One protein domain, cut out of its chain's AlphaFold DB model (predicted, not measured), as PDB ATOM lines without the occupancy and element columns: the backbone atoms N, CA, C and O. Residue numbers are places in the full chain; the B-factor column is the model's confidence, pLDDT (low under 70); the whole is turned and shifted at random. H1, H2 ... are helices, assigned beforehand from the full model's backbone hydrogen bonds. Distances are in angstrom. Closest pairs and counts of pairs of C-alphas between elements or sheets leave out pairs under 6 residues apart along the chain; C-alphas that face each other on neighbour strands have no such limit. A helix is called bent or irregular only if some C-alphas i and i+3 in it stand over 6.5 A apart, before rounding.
ATOM      1  N   PHE A 151      17.695  28.465 -11.167       84.56
ATOM      2  CA  PHE A 151      16.889  27.485 -10.424       84.56
ATOM      3  C   PHE A 151      17.317  27.347  -8.949       84.56
ATOM      4  O   PHE A 151      16.478  27.155  -8.070       84.56
ATOM      5  N   GLU A 152      18.606  27.515  -8.645       86.62
ATOM      6  CA  GLU A 152      19.111  27.479  -7.270       86.62
ATOM      7  C   GLU A 152      18.593  28.658  -6.428       86.62
ATOM      8  O   GLU A 152      18.345  28.488  -5.235       86.62
ATOM      9  N   LEU A 153      18.344  29.834  -7.025       86.56
ATOM     10  CA  LEU A 153      17.779  30.985  -6.305       86.56
ATOM     11  C   LEU A 153      16.369  30.706  -5.785       86.56
ATOM     12  O   LEU A 153      16.032  31.129  -4.680       86.56
ATOM     13  N   GLU A 154      15.551  30.002  -6.566       87.44
ATOM     14  CA  GLU A 154      14.214  29.587  -6.142       87.44
ATOM     15  C   GLU A 154      14.299  28.659  -4.925       87.44
ATOM     16  O   GLU A 154      13.643  28.906  -3.911       87.44
ATOM     17  N   ALA A 155      15.144  27.627  -5.000       84.81
ATOM     18  CA  ALA A 155      15.307  26.650  -3.928       84.81
ATOM     19  C   ALA A 155      15.776  27.309  -2.621       84.81
ATOM     20  O   ALA A 155      15.179  27.089  -1.563       84.81
ATOM     21  N   VAL A 156      16.790  28.180  -2.694       88.25
ATOM     22  CA  VAL A 156      17.292  28.901  -1.516       88.25
ATOM     23  C   VAL A 156      16.230  29.875  -0.985       88.25
ATOM     24  O   VAL A 156      16.058  29.986   0.228       88.25
ATOM     25  N   TYR A 157      15.453  30.536  -1.853       89.88
ATOM     26  CA  TYR A 157      14.347  31.410  -1.434       89.88
ATOM     27  C   TYR A 157      13.249  30.675  -0.676       89.88
ATOM     28  O   TYR A 157      12.802  31.163   0.364       89.88
ATOM     29  N   ILE A 158      12.848  29.492  -1.142       87.38
ATOM     30  CA  ILE A 158      11.903  28.633  -0.423       87.38
ATOM     31  C   ILE A 158      12.462  28.289   0.961       87.38
ATOM     32  O   ILE A 158      11.776  28.503   1.963       87.38
ATOM     33  N   GLN A 159      13.722  27.852   1.026       86.44
ATOM     34  CA  GLN A 159      14.382  27.481   2.277       86.44
ATOM     35  C   GLN A 159      14.481  28.653   3.268       86.44
ATOM     36  O   GLN A 159      14.244  28.474   4.459       86.44
ATOM     37  N   VAL A 160      14.786  29.869   2.803       89.81
ATOM     38  CA  VAL A 160      14.844  31.070   3.657       89.81
ATOM     39  C   VAL A 160      13.498  31.389   4.290       89.81
ATOM     40  O   VAL A 160      13.445  31.764   5.462       89.81
ATOM     41  N   ASN A 161      12.413  31.266   3.527       88.31
ATOM     42  CA  ASN A 161      11.072  31.537   4.040       88.31
ATOM     43  C   ASN A 161      10.665  30.499   5.086       88.31
ATOM     44  O   ASN A 161      10.188  30.870   6.153       88.31
ATOM     45  N   ASP A 162      10.937  29.227   4.807       84.31
ATOM     46  CA  ASP A 162      10.709  28.126   5.739       84.31
ATOM     47  C   ASP A 162      11.521  28.304   7.038       84.31
ATOM     48  O   ASP A 162      10.984  28.244   8.144       84.31
ATOM     49  N   ASN A 163      12.804  28.655   6.929       87.38
ATOM     50  CA  ASN A 163      13.651  28.940   8.087       87.38
ATOM     51  C   ASN A 163      13.171  30.162   8.884       87.38
ATOM     52  O   ASN A 163      13.242  30.156  10.115       87.38
ATOM     53  N   TYR A 164      12.666  31.198   8.211       89.31
ATOM     54  CA  TYR A 164      12.056  32.355   8.863       89.31
ATOM     55  C   TYR A 164      10.800  31.962   9.653       89.31
ATOM     56  O   TYR A 164      10.679  32.333  10.822       89.31
ATOM     57  N   ASP A 165       9.914  31.159   9.070       83.75
ATOM     58  CA  ASP A 165       8.702  30.687   9.743       83.75
ATOM     59  C   ASP A 165       9.048  29.786  10.940       83.75
ATOM     60  O   ASP A 165       8.522  29.969  12.041       83.75
ATOM     61  N   LYS A 166      10.026  28.885  10.795       81.31
ATOM     62  CA  LYS A 166      10.577  28.100  11.914       81.31
ATOM     63  C   LYS A 166      11.180  28.983  13.006       81.31
ATOM     64  O   LYS A 166      11.107  28.643  14.187       81.31
ATOM     65  N   CYS A 167      11.770  30.119  12.643       84.50
ATOM     66  CA  CYS A 167      12.347  31.059  13.598       84.50
ATOM     67  C   CYS A 167      11.276  31.790  14.409       84.50
ATOM     68  O   CYS A 167      11.408  31.885  15.629       84.50
ATOM     69  N   LEU A 168      10.173  32.208  13.775       82.38
ATOM     70  CA  LEU A 168       9.013  32.773  14.480       82.38
ATOM     71  C   LEU A 168       8.448  31.818  15.541       82.38
ATOM     72  O   LEU A 168       7.905  32.268  16.547       82.38
ATOM     73  N   ASN A 169       8.616  30.513  15.331       76.38
ATOM     74  CA  ASN A 169       8.146  29.457  16.224       76.38
ATOM     75  C   ASN A 169       9.225  28.945  17.197       76.38
ATOM     76  O   ASN A 169       9.019  27.943  17.874       76.38
ATOM     77  N   GLY A 170      10.379  29.617  17.281       74.94
ATOM     78  CA  GLY A 170      11.447  29.283  18.230       74.94
ATOM     79  C   GLY A 170      12.235  28.012  17.898       74.94
ATOM     80  O   GLY A 170      12.982  27.524  18.741       74.94
ATOM     81  N   ILE A 171      12.086  27.472  16.687       76.81
ATOM     82  CA  ILE A 171      12.766  26.246  16.242       76.81
ATOM     83  C   ILE A 171      14.097  26.565  15.561       76.81
ATOM     84  O   ILE A 171      15.058  25.807  15.674       76.81
ATOM     85  N   MET A 172      14.156  27.692  14.850       81.75
ATOM     86  CA  MET A 172      15.343  28.149  14.130       81.75
ATOM     87  C   MET A 172      15.946  29.394  14.785       81.75
ATOM     88  O   MET A 172      15.233  30.282  15.252       81.75
ATOM     89  N   ASN A 173      17.275  29.494  14.769       84.00
ATOM     90  CA  ASN A 173      17.983  30.665  15.278       84.00
ATOM     91  C   ASN A 173      17.868  31.856  14.317       84.00
ATOM     92  O   ASN A 173      18.100  31.712  13.116       84.00
ATOM     93  N   ILE A 174      17.646  33.054  14.866       85.31
ATOM     94  CA  ILE A 174      17.583  34.317  14.102       85.31
ATOM     95  C   ILE A 174      18.829  34.504  13.225       85.31
ATOM     96  O   ILE A 174      18.715  34.881  12.062       85.31
ATOM     97  N   ASN A 175      20.012  34.175  13.756       82.06
ATOM     98  CA  ASN A 175      21.278  34.276  13.026       82.06
ATOM     99  C   ASN A 175      21.318  33.401  11.775       82.06
ATOM    100  O   ASN A 175      21.848  33.841  10.758       82.06
ATOM    101  N   GLN A 176      20.745  32.197  11.834       85.19
ATOM    102  CA  GLN A 176      20.714  31.296  10.686       85.19
ATOM    103  C   GLN A 176      19.834  31.883   9.582       85.19
ATOM    104  O   GLN A 176      20.292  32.042   8.457       85.19
ATOM    105  N   VAL A 177      18.625  32.336   9.930       88.06
ATOM    106  CA  VAL A 177      17.716  32.992   8.978       88.06
ATOM    107  C   VAL A 177      18.364  34.217   8.336       88.06
ATOM    108  O   VAL A 177      18.254  34.432   7.131       88.06
ATOM    109  N   ALA A 178      19.072  35.022   9.129       85.75
ATOM    110  CA  ALA A 178      19.787  36.188   8.628       85.75
ATOM    111  C   ALA A 178      20.896  35.805   7.636       85.75
ATOM    112  O   ALA A 178      21.037  36.440   6.589       85.75
ATOM    113  N   MET A 179      21.682  34.770   7.953       84.75
ATOM    114  CA  MET A 179      22.713  34.247   7.055       84.75
ATOM    115  C   MET A 179      22.106  33.764   5.739       84.75
ATOM    116  O   MET A 179      22.618  34.121   4.679       84.75
ATOM    117  N   ASP A 180      20.987  33.049   5.801       88.88
ATOM    118  CA  ASP A 180      20.328  32.521   4.612       88.88
ATOM    119  C   ASP A 180      19.749  33.667   3.743       88.88
ATOM    120  O   ASP A 180      19.959  33.705   2.529       88.88
ATOM    121  N   MET A 181      19.116  34.688   4.348       90.25
ATOM    122  CA  MET A 181      18.663  35.899   3.633       90.25
ATOM    123  C   MET A 181      19.815  36.643   2.954       90.25
ATOM    124  O   MET A 181      19.683  37.134   1.830       90.25
ATOM    125  N   ARG A 182      20.959  36.747   3.638       87.31
ATOM    126  CA  ARG A 182      22.167  37.368   3.090       87.31
ATOM    127  C   ARG A 182      22.675  36.606   1.875       87.31
ATOM    128  O   ARG A 182      23.150  37.243   0.934       87.31
ATOM    129  N   GLU A 183      22.611  35.283   1.917       88.31
ATOM    130  CA  GLU A 183      23.083  34.439   0.829       88.31
ATOM    131  C   GLU A 183      22.249  34.648  -0.432       88.31
ATOM    132  O   GLU A 183      22.816  34.939  -1.482       88.31
ATOM    133  N   ILE A 184      20.919  34.693  -0.313       90.06
ATOM    134  CA  ILE A 184      20.051  35.020  -1.455       90.06
ATOM    135  C   ILE A 184      20.398  36.372  -2.056       90.06
ATOM    136  O   ILE A 184      20.532  36.479  -3.272       90.06
ATOM    137  N   ILE A 185      20.559  37.415  -1.235       88.81
ATOM    138  CA  ILE A 185      20.877  38.750  -1.760       88.81
ATOM    139  C   ILE A 185      22.200  38.721  -2.540       88.81
ATOM    140  O   ILE A 185      22.330  39.376  -3.574       88.81
ATOM    141  N   ARG A 186      23.193  37.959  -2.065       85.62
ATOM    142  CA  ARG A 186      24.490  37.814  -2.740       85.62
ATOM    143  C   ARG A 186      24.385  37.033  -4.042       85.62
ATOM    144  O   ARG A 186      24.954  37.484  -5.033       85.62
ATOM    145  N   MET A 187      23.679  35.904  -4.038       88.12
ATOM    146  CA  MET A 187      23.452  35.100  -5.237       88.12
ATOM    147  C   MET A 187      22.705  35.926  -6.286       88.12
ATOM    148  O   MET A 187      23.178  36.069  -7.407       88.12
ATOM    149  N   LEU A 188      21.609  36.578  -5.888       88.06
ATOM    150  CA  LEU A 188      20.789  37.404  -6.770       88.06
ATOM    151  C   LEU A 188      21.600  38.545  -7.388       88.06
ATOM    152  O   LEU A 188      21.507  38.809  -8.585       88.06
ATOM    153  N   TRP A 189      22.444  39.192  -6.584       86.25
ATOM    154  CA  TRP A 189      23.381  40.196  -7.072       86.25
ATOM    155  C   TRP A 189      24.342  39.638  -8.127       86.25
ATOM    156  O   TRP A 189      24.556  40.267  -9.165       86.25
ATOM    157  N   GLY A 190      24.944  38.481  -7.840       84.44
ATOM    158  CA  GLY A 190      25.882  37.806  -8.733       84.44
ATOM    159  C   GLY A 190      25.251  37.496 -10.084       84.44
ATOM    160  O   GLY A 190      25.797  37.894 -11.113       84.44
ATOM    161  N   GLU A 191      24.067  36.887 -10.071       88.06
ATOM    162  CA  GLU A 191      23.343  36.516 -11.286       88.06
ATOM    163  C   GLU A 191      22.922  37.734 -12.110       88.06
ATOM    164  O   GLU A 191      23.180  37.803 -13.310       88.06
ATOM    165  N   ILE A 192      22.361  38.765 -11.476       87.75
ATOM    166  CA  ILE A 192      21.953  39.991 -12.176       87.75
ATOM    167  C   ILE A 192      23.160  40.706 -12.789       87.75
ATOM    168  O   ILE A 192      23.094  41.191 -13.921       87.75
ATOM    169  N   SER A 193      24.282  40.754 -12.069       86.12
ATOM    170  CA  SER A 193      25.523  41.317 -12.597       86.12
ATOM    171  C   SER A 193      26.050  40.513 -13.785       86.12
ATOM    172  O   SER A 193      26.564  41.101 -14.738       86.12
ATOM    173  N   GLN A 194      25.927  39.187 -13.749       85.94
ATOM    174  CA  GLN A 194      26.353  38.312 -14.835       85.94
ATOM    175  C   GLN A 194      25.458  38.466 -16.072       85.94
ATOM    176  O   GLN A 194      25.978  38.579 -17.184       85.94
ATOM    177  N   ILE A 195      24.136  38.557 -15.894       86.62
ATOM    178  CA  ILE A 195      23.175  38.861 -16.969       86.62
ATOM    179  C   ILE A 195      23.527  40.200 -17.623       86.62
ATOM    180  O   ILE A 195      23.679  40.283 -18.844       86.62
ATOM    181  N   ALA A 196      23.728  41.240 -16.812       87.38
ATOM    182  CA  ALA A 196      24.087  42.571 -17.284       87.38
ATOM    183  C   ALA A 196      25.400  42.568 -18.085       87.38
ATOM    184  O   ALA A 196      25.459  43.130 -19.179       87.38
ATOM    185  N   LYS A 197      26.432  41.883 -17.576       85.25
ATOM    186  CA  LYS A 197      27.733  41.751 -18.245       85.25
ATOM    187  C   LYS A 197      27.648  40.969 -19.553       85.25
ATOM    188  O   LYS A 197      28.376  41.278 -20.487       85.25
ATOM    189  N   THR A 198      26.783  39.963 -19.617       84.94
ATOM    190  CA  THR A 198      26.598  39.151 -20.826       84.94
ATOM    191  C   THR A 198      25.917  39.955 -21.931       84.94
ATOM    192  O   THR A 198      26.306  39.840 -23.088       84.94
ATOM    193  N   LYS A 199      24.934  40.801 -21.586       83.62
ATOM    194  CA  LYS A 199      24.240  41.645 -22.571       83.62
ATOM    195  C   LYS A 199      25.068  42.852 -23.019       83.62
ATOM    196  O   LYS A 199      25.059  43.169 -24.202       83.62
ATOM    197  N   HIS A 200      25.768  43.503 -22.090       86.38
ATOM    198  CA  HIS A 200      26.494  44.752 -22.342       86.38
ATOM    199  C   HIS A 200      27.891  44.747 -21.702       86.38
ATOM    200  O   HIS A 200      28.141  45.489 -20.741       86.38
ATOM    201  N   PRO A 201      28.820  43.901 -22.185       83.75
ATOM    202  CA  PRO A 201      30.157  43.768 -21.605       83.75
ATOM    203  C   PRO A 201      30.954  45.083 -21.606       83.75
ATOM    204  O   PRO A 201      31.778  45.299 -20.717       83.75
ATOM    205  N   GLU A 202      30.677  45.987 -22.545       84.25
ATOM    206  CA  GLU A 202      31.298  47.308 -22.673       84.25
ATOM    207  C   GLU A 202      31.107  48.200 -21.438       84.25
ATOM    208  O   GLU A 202      31.940  49.064 -21.158       84.25
ATOM    209  N   ASN A 203      30.048  47.965 -20.656       82.75
ATOM    210  CA  ASN A 203      29.763  48.719 -19.438       82.75
ATOM    211  C   ASN A 203      30.600  48.248 -18.227       82.75
ATOM    212  O   ASN A 203      30.539  48.873 -17.166       82.75
ATOM    213  N   PHE A 204      31.390  47.173 -18.360       78.00
ATOM    214  CA  PHE A 204      32.075  46.482 -17.256       78.00
ATOM    215  C   PHE A 204      33.611  46.522 -17.342       78.00
ATOM    216  O   PHE A 204      34.287  45.517 -17.118       78.00
ATOM    217  N   ASN A 205      34.188  47.703 -17.575       67.62
ATOM    218  CA  ASN A 205      35.645  47.921 -17.586       67.62
ATOM    219  C   ASN A 205      36.259  48.006 -16.170       67.62
ATOM    220  O   ASN A 205      36.901  48.996 -15.817       67.62
ATOM    221  N   PHE A 206      36.061  46.982 -15.335       67.31
ATOM    222  CA  PHE A 206      36.594  46.929 -13.967       67.31
ATOM    223  C   PHE A 206      37.456  45.674 -13.751       67.31
ATOM    224  O   PHE A 206      37.077  44.577 -14.151       67.31
ATOM    225  N   GLN A 207      38.608  45.822 -13.082       53.69
ATOM    226  CA  GLN A 207      39.568  44.729 -12.826       53.69
ATOM    227  C   GLN A 207      39.122  43.726 -11.743       53.69
ATOM    228  O   GLN A 207      39.737  42.669 -11.601       53.69
ATOM    229  N   HIS A 208      38.070  44.023 -10.972       51.41
ATOM    230  CA  HIS A 208      37.624  43.178  -9.861       51.41
ATOM    231  C   HIS A 208      36.154  42.771  -9.998       51.41
ATOM    232  O   HIS A 208      35.270  43.607 -10.154       51.41
ATOM    233  N   THR A 209      35.895  41.472  -9.845       48.78
ATOM    234  CA  THR A 209      34.566  40.830  -9.820       48.78
ATOM    235  C   THR A 209      33.777  41.086  -8.534       48.78
ATOM    236  O   THR A 209      32.632  40.655  -8.401       48.78
ATOM    237  N   GLN A 210      34.348  41.803  -7.559       49.88
ATOM    238  CA  GLN A 210      33.605  42.229  -6.375       49.88
ATOM    239  C   GLN A 210      32.748  43.451  -6.716       49.88
ATOM    240  O   GLN A 210      33.095  44.596  -6.428       49.88
ATOM    241  N   HIS A 211      31.603  43.185  -7.336       52.81
ATOM    242  CA  HIS A 211      30.669  44.175  -7.861       52.81
ATOM    243  C   HIS A 211      29.871  44.924  -6.770       52.81
ATOM    244  O   HIS A 211      28.657  45.019  -6.848       52.81
ATOM    245  N   LYS A 212      30.522  45.441  -5.718       58.88
ATOM    246  CA  LYS A 212      29.863  46.037  -4.529       58.88
ATOM    247  C   LYS A 212      29.891  47.568  -4.469       58.88
ATOM    248  O   LYS A 212      29.352  48.164  -3.539       58.88
ATOM    249  N   THR A 213      30.545  48.220  -5.426       68.75
ATOM    250  CA  THR A 213      30.725  49.685  -5.435       68.75
ATOM    251  C   THR A 213      29.619  50.390  -6.224       68.75
ATOM    252  O   THR A 213      28.957  49.779  -7.060       68.75
ATOM    253  N   GLU A 214      29.423  51.690  -5.979       73.00
ATOM    254  CA  GLU A 214      28.443  52.527  -6.699       73.00
ATOM    255  C   GLU A 214      28.593  52.412  -8.226       73.00
ATOM    256  O   GLU A 214      27.611  52.211  -8.935       73.00
ATOM    257  N   ASN A 215      29.834  52.411  -8.722       77.88
ATOM    258  CA  ASN A 215      30.131  52.265 -10.150       77.88
ATOM    259  C   ASN A 215      29.592  50.951 -10.736       77.88
ATOM    260  O   ASN A 215      29.108  50.940 -11.866       77.88
ATOM    261  N   HIS A 216      29.617  49.860  -9.965       78.75
ATOM    262  CA  HIS A 216      29.048  48.585 -10.395       78.75
ATOM    263  C   HIS A 216      27.520  48.632 -10.453       78.75
ATOM    264  O   HIS A 216      26.942  48.122 -11.409       78.75
ATOM    265  N   ARG A 217      26.857  49.295  -9.492       84.12
ATOM    266  CA  ARG A 217      25.393  49.479  -9.533       84.12
ATOM    267  C   ARG A 217      24.966  50.261 -10.768       84.12
ATOM    268  O   ARG A 217      24.000  49.887 -11.429       84.12
ATOM    269  N   ILE A 218      25.698  51.331 -11.081       85.44
ATOM    270  CA  ILE A 218      25.446  52.169 -12.255       85.44
ATOM    271  C   ILE A 218      25.639  51.356 -13.540       85.44
ATOM    272  O   ILE A 218      24.780  51.408 -14.417       85.44
ATOM    273  N   ALA A 219      26.728  50.588 -13.648       86.25
ATOM    274  CA  ALA A 219      27.002  49.742 -14.812       86.25
ATOM    275  C   ALA A 219      25.915  48.678 -15.032       86.25
ATOM    276  O   ALA A 219      25.400  48.538 -16.143       86.25
ATOM    277  N   VAL A 220      25.511  47.981 -13.965       87.44
ATOM    278  CA  VAL A 220      24.421  46.996 -14.002       87.44
ATOM    279  C   VAL A 220      23.117  47.656 -14.441       87.44
ATOM    280  O   VAL A 220      22.491  47.199 -15.390       87.44
ATOM    281  N   ALA A 221      22.731  48.773 -13.826       88.00
ATOM    282  CA  ALA A 221      21.482  49.445 -14.164       88.00
ATOM    283  C   ALA A 221      21.440  49.946 -15.613       88.00
ATOM    284  O   ALA A 221      20.428  49.756 -16.281       88.00
ATOM    285  N   LYS A 222      22.535  50.538 -16.111       88.56
ATOM    286  CA  LYS A 222      22.656  50.969 -17.515       88.56
ATOM    287  C   LYS A 222      22.534  49.808 -18.498       88.56
ATOM    288  O   LYS A 222      21.968  49.977 -19.567       88.56
ATOM    289  N   SER A 223      23.034  48.637 -18.119       88.31
ATOM    290  CA  SER A 223      22.979  47.425 -18.943       88.31
ATOM    291  C   SER A 223      21.603  46.750 -18.924       88.31
ATOM    292  O   SER A 223      21.270  45.993 -19.826       88.31
ATOM    293  N   LEU A 224      20.799  47.002 -17.889       87.69
ATOM    294  CA  LEU A 224      19.478  46.395 -17.697       87.69
ATOM    295  C   LEU A 224      18.326  47.352 -18.005       87.69
ATOM    296  O   LEU A 224      17.180  47.060 -17.684       87.69
ATOM    297  N   SER A 225      18.592  48.536 -18.553       87.44
ATOM    298  CA  SER A 225      17.539  49.459 -18.968       87.44
ATOM    299  C   SER A 225      18.103  50.598 -19.799       87.44
ATOM    300  O   SER A 225      19.085  51.216 -19.406       87.44
ATOM    301  N   ASN A 226      17.395  50.976 -20.864       84.00
ATOM    302  CA  ASN A 226      17.659  52.208 -21.616       84.00
ATOM    303  C   ASN A 226      16.889  53.424 -21.066       84.00
ATOM    304  O   ASN A 226      17.198  54.561 -21.407       84.00
ATOM    305  N   SER A 227      15.888  53.202 -20.206       89.50
ATOM    306  CA  SER A 227      15.118  54.269 -19.555       89.50
ATOM    307  C   SER A 227      15.838  54.774 -18.306       89.50
ATOM    308  O   SER A 227      16.145  53.981 -17.410       89.50
ATOM    309  N   PHE A 228      16.050  56.091 -18.231       87.62
ATOM    310  CA  PHE A 228      16.687  56.773 -17.100       87.62
ATOM    311  C   PHE A 228      15.953  56.522 -15.774       87.62
ATOM    312  O   PHE A 228      16.583  56.175 -14.774       87.62
ATOM    313  N   ASP A 229      14.620  56.595 -15.774       88.12
ATOM    314  CA  ASP A 229      13.811  56.359 -14.573       88.12
ATOM    315  C   ASP A 229      13.974  54.926 -14.065       88.12
ATOM    316  O   ASP A 229      14.184  54.678 -12.874       88.12
ATOM    317  N   LYS A 230      13.933  53.960 -14.985       88.56
ATOM    318  CA  LYS A 230      14.085  52.540 -14.662       88.56
ATOM    319  C   LYS A 230      15.512  52.229 -14.192       88.56
ATOM    320  O   LYS A 230      15.673  51.511 -13.209       88.56
ATOM    321  N   GLN A 231      16.535  52.845 -14.794       90.38
ATOM    322  CA  GLN A 231      17.920  52.766 -14.312       90.38
ATOM    323  C   GLN A 231      18.041  53.275 -12.869       90.38
ATOM    324  O   GLN A 231      18.632  52.596 -12.029       90.38
ATOM    325  N   HIS A 232      17.459  54.435 -12.552       89.12
ATOM    326  CA  HIS A 232      17.489  54.988 -11.197       89.12
ATOM    327  C   HIS A 232      16.800  54.083 -10.175       89.12
ATOM    328  O   HIS A 232      17.318  53.887  -9.072       89.12
ATOM    329  N   ARG A 233      15.652  53.500 -10.538       91.44
ATOM    330  CA  ARG A 233      14.937  52.549  -9.677       91.44
ATOM    331  C   ARG A 233      15.748  51.281  -9.431       91.44
ATOM    332  O   ARG A 233      15.865  50.874  -8.277       91.44
ATOM    333  N   ILE A 234      16.373  50.723 -10.470       89.94
ATOM    334  CA  ILE A 234      17.269  49.565 -10.341       89.94
ATOM    335  C   ILE A 234      18.422  49.907  -9.390       89.94
ATOM    336  O   ILE A 234      18.619  49.205  -8.406       89.94
ATOM    337  N   GLN A 235      19.130  51.022  -9.597       90.12
ATOM    338  CA  GLN A 235      20.237  51.435  -8.716       90.12
ATOM    339  C   GLN A 235      19.800  51.597  -7.259       90.12
ATOM    340  O   GLN A 235      20.500  51.148  -6.346       90.12
ATOM    341  N   ARG A 236      18.639  52.222  -7.031       90.00
ATOM    342  CA  ARG A 236      18.078  52.401  -5.691       90.00
ATOM    343  C   ARG A 236      17.790  51.058  -5.029       90.00
ATOM    344  O   ARG A 236      18.206  50.864  -3.891       90.00
ATOM    345  N   ASN A 237      17.114  50.149  -5.721       89.75
ATOM    346  CA  ASN A 237      16.766  48.836  -5.183       89.75
ATOM    347  C   ASN A 237      18.036  48.013  -4.873       89.75
ATOM    348  O   ASN A 237      18.225  47.534  -3.756       89.75
ATOM    349  N   LEU A 238      18.989  48.000  -5.812       88.00
ATOM    350  CA  LEU A 238      20.327  47.421  -5.657       88.00
ATOM    351  C   LEU A 238      21.072  47.963  -4.420       88.00
ATOM    352  O   LEU A 238      21.700  47.200  -3.682       88.00
ATOM    353  N   LYS A 239      20.976  49.268  -4.151       88.62
ATOM    354  CA  LYS A 239      21.528  49.885  -2.937       88.62
ATOM    355  C   LYS A 239      20.801  49.419  -1.671       88.62
ATOM    356  O   LYS A 239      21.467  49.053  -0.709       88.62
ATOM    357  N   ILE A 240      19.468  49.393  -1.666       87.31
ATOM    358  CA  ILE A 240      18.688  48.972  -0.490       87.31
ATOM    359  C   ILE A 240      18.995  47.513  -0.129       87.31
ATOM    360  O   ILE A 240      19.190  47.207   1.045       87.31
ATOM    361  N   MET A 241      19.111  46.617  -1.111       86.12
ATOM    362  CA  MET A 241      19.511  45.227  -0.861       86.12
ATOM    363  C   MET A 241      20.914  45.119  -0.249       86.12
ATOM    364  O   MET A 241      21.137  44.322   0.663       86.12
ATOM    365  N   TYR A 242      21.859  45.951  -0.686       84.50
ATOM    366  CA  TYR A 242      23.179  46.021  -0.060       84.50
ATOM    367  C   TYR A 242      23.111  46.530   1.392       84.50
ATOM    368  O   TYR A 242      23.759  45.981   2.292       84.50
ATOM    369  N   ASP A 243      22.291  47.548   1.647       85.75
ATOM    370  CA  ASP A 243      22.069  48.076   2.993       85.75
ATOM    371  C   ASP A 243      21.412  47.016   3.897       85.75
ATOM    372  O   ASP A 243      21.767  46.910   5.072       85.75
ATOM    373  N   LEU A 244      20.525  46.165   3.358       86.00
ATOM    374  CA  LEU A 244      19.967  45.009   4.071       86.00
ATOM    375  C   LEU A 244      21.055  44.015   4.481       86.00
ATOM    376  O   LEU A 244      21.112  43.636   5.649       86.00
ATOM    377  N   VAL A 245      21.969  43.655   3.574       84.19
ATOM    378  CA  VAL A 245      23.120  42.795   3.907       84.19
ATOM    379  C   VAL A 245      23.955  43.404   5.031       84.19
ATOM    380  O   VAL A 245      24.400  42.684   5.925       84.19
ATOM    381  N   THR A 246      24.154  44.721   5.009       82.81
ATOM    382  CA  THR A 246      24.916  45.436   6.042       82.81
ATOM    383  C   THR A 246      24.189  45.408   7.387       82.81
ATOM    384  O   THR A 246      24.812  45.114   8.405       82.81
ATOM    385  N   LYS A 247      22.867  45.625   7.400       82.38
ATOM    386  CA  LYS A 247      22.037  45.535   8.613       82.38
ATOM    387  C   LYS A 247      22.051  44.129   9.215       82.38
ATOM    388  O   LYS A 247      22.231  43.992  10.423       82.38
ATOM    389  N   ILE A 248      21.917  43.106   8.372       82.38
ATOM    390  CA  ILE A 248      21.989  41.691   8.758       82.38
ATOM    391  C   ILE A 248      23.371  41.340   9.321       82.38
ATOM    392  O   ILE A 248      23.479  40.600  10.289       82.38
ATOM    393  N   SER A 249      24.434  41.889   8.727       76.94
ATOM    394  CA  SER A 249      25.821  41.624   9.133       76.94
ATOM    395  C   SER A 249      26.287  42.483  10.315       76.94
ATOM    396  O   SER A 249      27.464  42.425  10.671       76.94
ATOM    397  N   SER A 250      25.414  43.323  10.884       72.94
ATOM    398  CA  SER A 250      25.780  44.186  12.008       72.94
ATOM    399  C   SER A 250      26.093  43.348  13.246       72.94
ATOM    400  O   SER A 250      25.404  42.376  13.540       72.94
ATOM    401  N   THR A 251      27.125  43.741  13.997       59.62
ATOM    402  CA  THR A 251      27.601  43.009  15.183       59.62
ATOM    403  C   THR A 251      26.558  42.879  16.286       59.62
ATOM    404  O   THR A 251      26.762  42.098  17.205       59.62
ATOM    405  N   ASP A 252      25.473  43.647  16.228       64.00
ATOM    406  CA  ASP A 252      24.448  43.706  17.269       64.00
ATOM    407  C   ASP A 252      23.179  42.930  16.918       64.00
ATOM    408  O   ASP A 252      22.289  42.820  17.754       64.00
ATOM    409  N   PHE A 253      23.085  42.384  15.702       67.25
ATOM    410  CA  PHE A 253      21.962  41.544  15.303       67.25
ATOM    411  C   PHE A 253      22.153  40.107  15.806       67.25
ATOM    412  O   PHE A 253      23.195  39.500  15.566       67.25
ATOM    413  N   GLY A 254      21.154  39.579  16.520       61.25
ATOM    414  CA  GLY A 254      21.140  38.205  17.033       61.25
ATOM    415  C   GLY A 254      21.830  37.996  18.384       61.25
ATOM    416  O   GLY A 254      22.052  36.851  18.782       61.25
ATOM    417  N   LYS A 255      22.167  39.083  19.092       62.88
ATOM    418  CA  LYS A 255      22.661  39.056  20.483       62.88
ATOM    419  C   LYS A 255      21.529  39.022  21.522       62.88
ATOM    420  O   LYS A 255      21.759  38.584  22.645       62.88
ATOM    421  N   TYR A 256      20.325  39.466  21.160       60.84
ATOM    422  CA  TYR A 256      19.146  39.606  22.023       60.84
ATOM    423  C   TYR A 256      17.896  38.965  21.381       60.84
ATOM    424  O   TYR A 256      16.927  39.661  21.044       60.84
ATOM    425  N   PRO A 257      17.879  37.627  21.233       58.50
ATOM    426  CA  PRO A 257      16.922  36.916  20.382       58.50
ATOM    427  C   PRO A 257      15.452  36.978  20.825       58.50
ATOM    428  O   PRO A 257      14.564  36.722  20.019       58.50
ATOM    429  N   LEU A 258      15.166  37.321  22.084       57.44
ATOM    430  CA  LEU A 258      13.840  37.117  22.687       57.44
ATOM    431  C   LEU A 258      12.865  38.307  22.578       57.44
ATOM    432  O   LEU A 258      11.714  38.156  22.973       57.44
ATOM    433  N   ALA A 259      13.262  39.468  22.033       61.06
ATOM    434  CA  ALA A 259      12.299  40.550  21.753       61.06
ATOM    435  C   ALA A 259      12.742  41.511  20.637       61.06
ATOM    436  O   ALA A 259      12.059  41.642  19.626       61.06
ATOM    437  N   ASN A 260      13.896  42.167  20.789       71.19
ATOM    438  CA  ASN A 260      14.309  43.232  19.868       71.19
ATOM    439  C   ASN A 260      14.786  42.680  18.511       71.19
ATOM    440  O   ASN A 260      14.487  43.237  17.457       71.19
ATOM    441  N   ASP A 261      15.483  41.540  18.525       75.12
ATOM    442  CA  ASP A 261      15.991  40.927  17.297       75.12
ATOM    443  C   ASP A 261      14.898  40.257  16.462       75.12
ATOM    444  O   ASP A 261      15.030  40.198  15.242       75.12
ATOM    445  N   MET A 262      13.807  39.793  17.082       82.38
ATOM    446  CA  MET A 262      12.693  39.186  16.351       82.38
ATOM    447  C   MET A 262      11.884  40.239  15.588       82.38
ATOM    448  O   MET A 262      11.592  40.050  14.410       82.38
ATOM    449  N   GLU A 263      11.568  41.377  16.213       83.19
ATOM    450  CA  GLU A 263      10.924  42.498  15.509       83.19
ATOM    451  C   GLU A 263      11.821  43.039  14.393       83.19
ATOM    452  O   GLU A 263      11.386  43.199  13.252       83.19
ATOM    453  N   LYS A 264      13.120  43.185  14.665       83.38
ATOM    454  CA  LYS A 264      14.092  43.573  13.641       83.38
ATOM    455  C   LYS A 264      14.200  42.536  12.511       83.38
ATOM    456  O   LYS A 264      14.334  42.921  11.350       83.38
ATOM    457  N   LEU A 265      14.098  41.235  12.801       86.38
ATOM    458  CA  LEU A 265      14.045  40.181  11.780       86.38
ATOM    459  C   LEU A 265      12.779  40.300  10.919       86.38
ATOM    460  O   LEU A 265      12.880  40.183   9.701       86.38
ATOM    461  N   LYS A 266      11.611  40.584  11.513       87.06
ATOM    462  CA  LYS A 266      10.354  40.826  10.776       87.06
ATOM    463  C   LYS A 266      10.469  42.030   9.836       87.06
ATOM    464  O   LYS A 266      10.045  41.956   8.679       87.06
ATOM    465  N   GLU A 267      11.078  43.122  10.294       87.00
ATOM    466  CA  GLU A 267      11.334  44.307   9.464       87.00
ATOM    467  C   GLU A 267      12.284  43.995   8.300       87.00
ATOM    468  O   GLU A 267      12.006  44.341   7.147       87.00
ATOM    469  N   ILE A 268      13.394  43.302   8.585       87.88
ATOM    470  CA  ILE A 268      14.365  42.868   7.573       87.88
ATOM    471  C   ILE A 268      13.687  41.960   6.551       87.88
ATOM    472  O   ILE A 268      13.828  42.197   5.353       87.88
ATOM    473  N   ARG A 269      12.913  40.971   7.008       90.12
ATOM    474  CA  ARG A 269      12.149  40.048   6.168       90.12
ATOM    475  C   ARG A 269      11.196  40.793   5.242       90.12
ATOM    476  O   ARG A 269      11.162  40.514   4.047       90.12
ATOM    477  N   THR A 270      10.440  41.744   5.783       87.94
ATOM    478  CA  THR A 270       9.478  42.540   5.010       87.94
ATOM    479  C   THR A 270      10.189  43.323   3.911       87.94
ATOM    480  O   THR A 270       9.805  43.253   2.743       87.94
ATOM    481  N   SER A 271      11.274  44.016   4.262       86.50
ATOM    482  CA  SER A 271      12.074  44.758   3.291       86.50
ATOM    483  C   SER A 271      12.701  43.832   2.243       86.50
ATOM    484  O   SER A 271      12.624  44.115   1.053       86.50
ATOM    485  N   PHE A 272      13.236  42.682   2.658       90.88
ATOM    486  CA  PHE A 272      13.801  41.656   1.782       90.88
ATOM    487  C   PHE A 272      12.803  41.186   0.712       90.88
ATOM    488  O   PHE A 272      13.143  41.190  -0.470       90.88
ATOM    489  N   VAL A 273      11.562  40.854   1.092       89.00
ATOM    490  CA  VAL A 273      10.516  40.454   0.130       89.00
ATOM    491  C   VAL A 273      10.209  41.582  -0.845       89.00
ATOM    492  O   VAL A 273      10.169  41.349  -2.049       89.00
ATOM    493  N   ILE A 274       9.997  42.798  -0.332       88.62
ATOM    494  CA  ILE A 274       9.637  43.962  -1.151       88.62
ATOM    495  C   ILE A 274      10.737  44.269  -2.166       88.62
ATOM    496  O   ILE A 274      10.437  44.533  -3.326       88.62
ATOM    497  N   GLN A 275      12.003  44.239  -1.743       90.38
ATOM    498  CA  GLN A 275      13.110  44.574  -2.631       90.38
ATOM    499  C   GLN A 275      13.311  43.525  -3.720       90.38
ATOM    500  O   GLN A 275      13.480  43.912  -4.873       90.38
ATOM    501  N   ILE A 276      13.238  42.230  -3.386       90.12
ATOM    502  CA  ILE A 276      13.324  41.160  -4.390       90.12
ATOM    503  C   ILE A 276      12.187  41.292  -5.400       90.12
ATOM    504  O   ILE A 276      12.448  41.309  -6.596       90.12
ATOM    505  N   ASP A 277      10.950  41.454  -4.936       88.69
ATOM    506  CA  ASP A 277       9.783  41.611  -5.806       88.69
ATOM    507  C   ASP A 277       9.906  42.817  -6.752       88.69
ATOM    508  O   ASP A 277       9.755  42.689  -7.968       88.69
ATOM    509  N   GLU A 278      10.257  43.990  -6.216       88.62
ATOM    510  CA  GLU A 278      10.441  45.185  -7.039       88.62
ATOM    511  C   GLU A 278      11.588  45.006  -8.041       88.62
ATOM    512  O   GLU A 278      11.454  45.408  -9.197       88.62
ATOM    513  N   LEU A 279      12.694  44.375  -7.642       88.50
ATOM    514  CA  LEU A 279      13.796  44.095  -8.553       88.50
ATOM    515  C   LEU A 279      13.362  43.163  -9.683       88.50
ATOM    516  O   LEU A 279      13.661  43.456 -10.837       88.50
ATOM    517  N   MET A 280      12.639  42.083  -9.366       88.31
ATOM    518  CA  MET A 280      12.130  41.129 -10.358       88.31
ATOM    519  C   MET A 280      11.206  41.825 -11.354       88.31
ATOM    520  O   MET A 280      11.364  41.659 -12.560       88.31
ATOM    521  N   SER A 281      10.303  42.677 -10.867       86.38
ATOM    522  CA  SER A 281       9.432  43.502 -11.710       86.38
ATOM    523  C   SER A 281      10.230  44.442 -12.623       86.38
ATOM    524  O   SER A 281       9.941  44.558 -13.813       86.38
ATOM    525  N   LEU A 282      11.284  45.076 -12.097       86.94
ATOM    526  CA  LEU A 282      12.139  45.979 -12.867       86.94
ATOM    527  C   LEU A 282      12.939  45.254 -13.950       86.94
ATOM    528  O   LEU A 282      13.168  45.831 -15.006       86.94
ATOM    529  N   ILE A 283      13.370  44.017 -13.732       84.94
ATOM    530  CA  ILE A 283      14.199  43.299 -14.712       84.94
ATOM    531  C   ILE A 283      13.409  42.299 -15.557       84.94
ATOM    532  O   ILE A 283      14.006  41.655 -16.410       84.94
ATOM    533  N   LYS A 284      12.088  42.196 -15.369       83.25
ATOM    534  CA  LYS A 284      11.226  41.205 -16.029       83.25
ATOM    535  C   LYS A 284      11.421  41.146 -17.546       83.25
ATOM    536  O   LYS A 284      11.681  40.074 -18.071       83.25
ATOM    537  N   ASP A 285      11.427  42.303 -18.210       79.75
ATOM    538  CA  ASP A 285      11.620  42.418 -19.670       79.75
ATOM    539  C   ASP A 285      12.979  41.880 -20.169       79.75
ATOM    540  O   ASP A 285      13.218  41.804 -21.370       79.75
ATOM    541  N   PHE A 286      13.912  41.579 -19.262       75.12
ATOM    542  CA  PHE A 286      15.237  41.044 -19.575       75.12
ATOM    543  C   PHE A 286      15.363  39.545 -19.301       75.12
ATOM    544  O   PHE A 286      16.380  38.981 -19.716       75.12
ATOM    545  N   LEU A 287      14.389  38.959 -18.594       71.94
ATOM    546  CA  LEU A 287      14.316  37.541 -18.230       71.94
ATOM    547  C   LEU A 287      13.496  36.707 -19.227       71.94
ATOM    548  O   LEU A 287      13.574  35.480 -19.174       71.94
ATOM    549  N   ASP A 288      12.706  37.366 -20.078       64.88
ATOM    550  CA  ASP A 288      11.986  36.776 -21.216       64.88
ATOM    551  C   ASP A 288      12.857  36.810 -22.491       64.88
ATOM    552  O   ASP A 288      12.748  35.856 -23.295       64.88
TER     553      ASP A 288
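This is residues 151 to 288 of the 288 residues of an uncharacterized protein of Anaerolineaceae bacterium (UniProt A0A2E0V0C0). Four long helices, H1, H2, H4 and H5, make an up-and-down bundle, each running against the one before; short H3 packs on H2 and H4. The printed part, 138 residues with five named helices, is all helix. It is compact, radius of gyration of the C-alphas 16.0 A, and spans 49 by 30 by 25 A.

Find C-alpha 151 at (16.889, 27.485, -10.424); H1 runs from there to 168. Next come H2, residues 174 to 199, 38.0 A; H3, 214 to 223; H4, 228 to 248; and H5, 260 to 286, 39.5 A, ending at (15.237, 41.044, -19.575). H5 is irregular: C-alphas 282 and 285 are 7.7 A apart.

Hub H2 touches the other four. In hairpin H1 and H2 the closest C-alphas, Tyr 164 and Val 177, are 5.7 A apart. Every O i to N i+4 pair is within hydrogen-bond range in H1 to H4, 21 of 23 in H5.

Links H2 to H3 and H4 to H5 are long. Residues 205 to 213, 251 to 259 and 288 have pLDDT under 70.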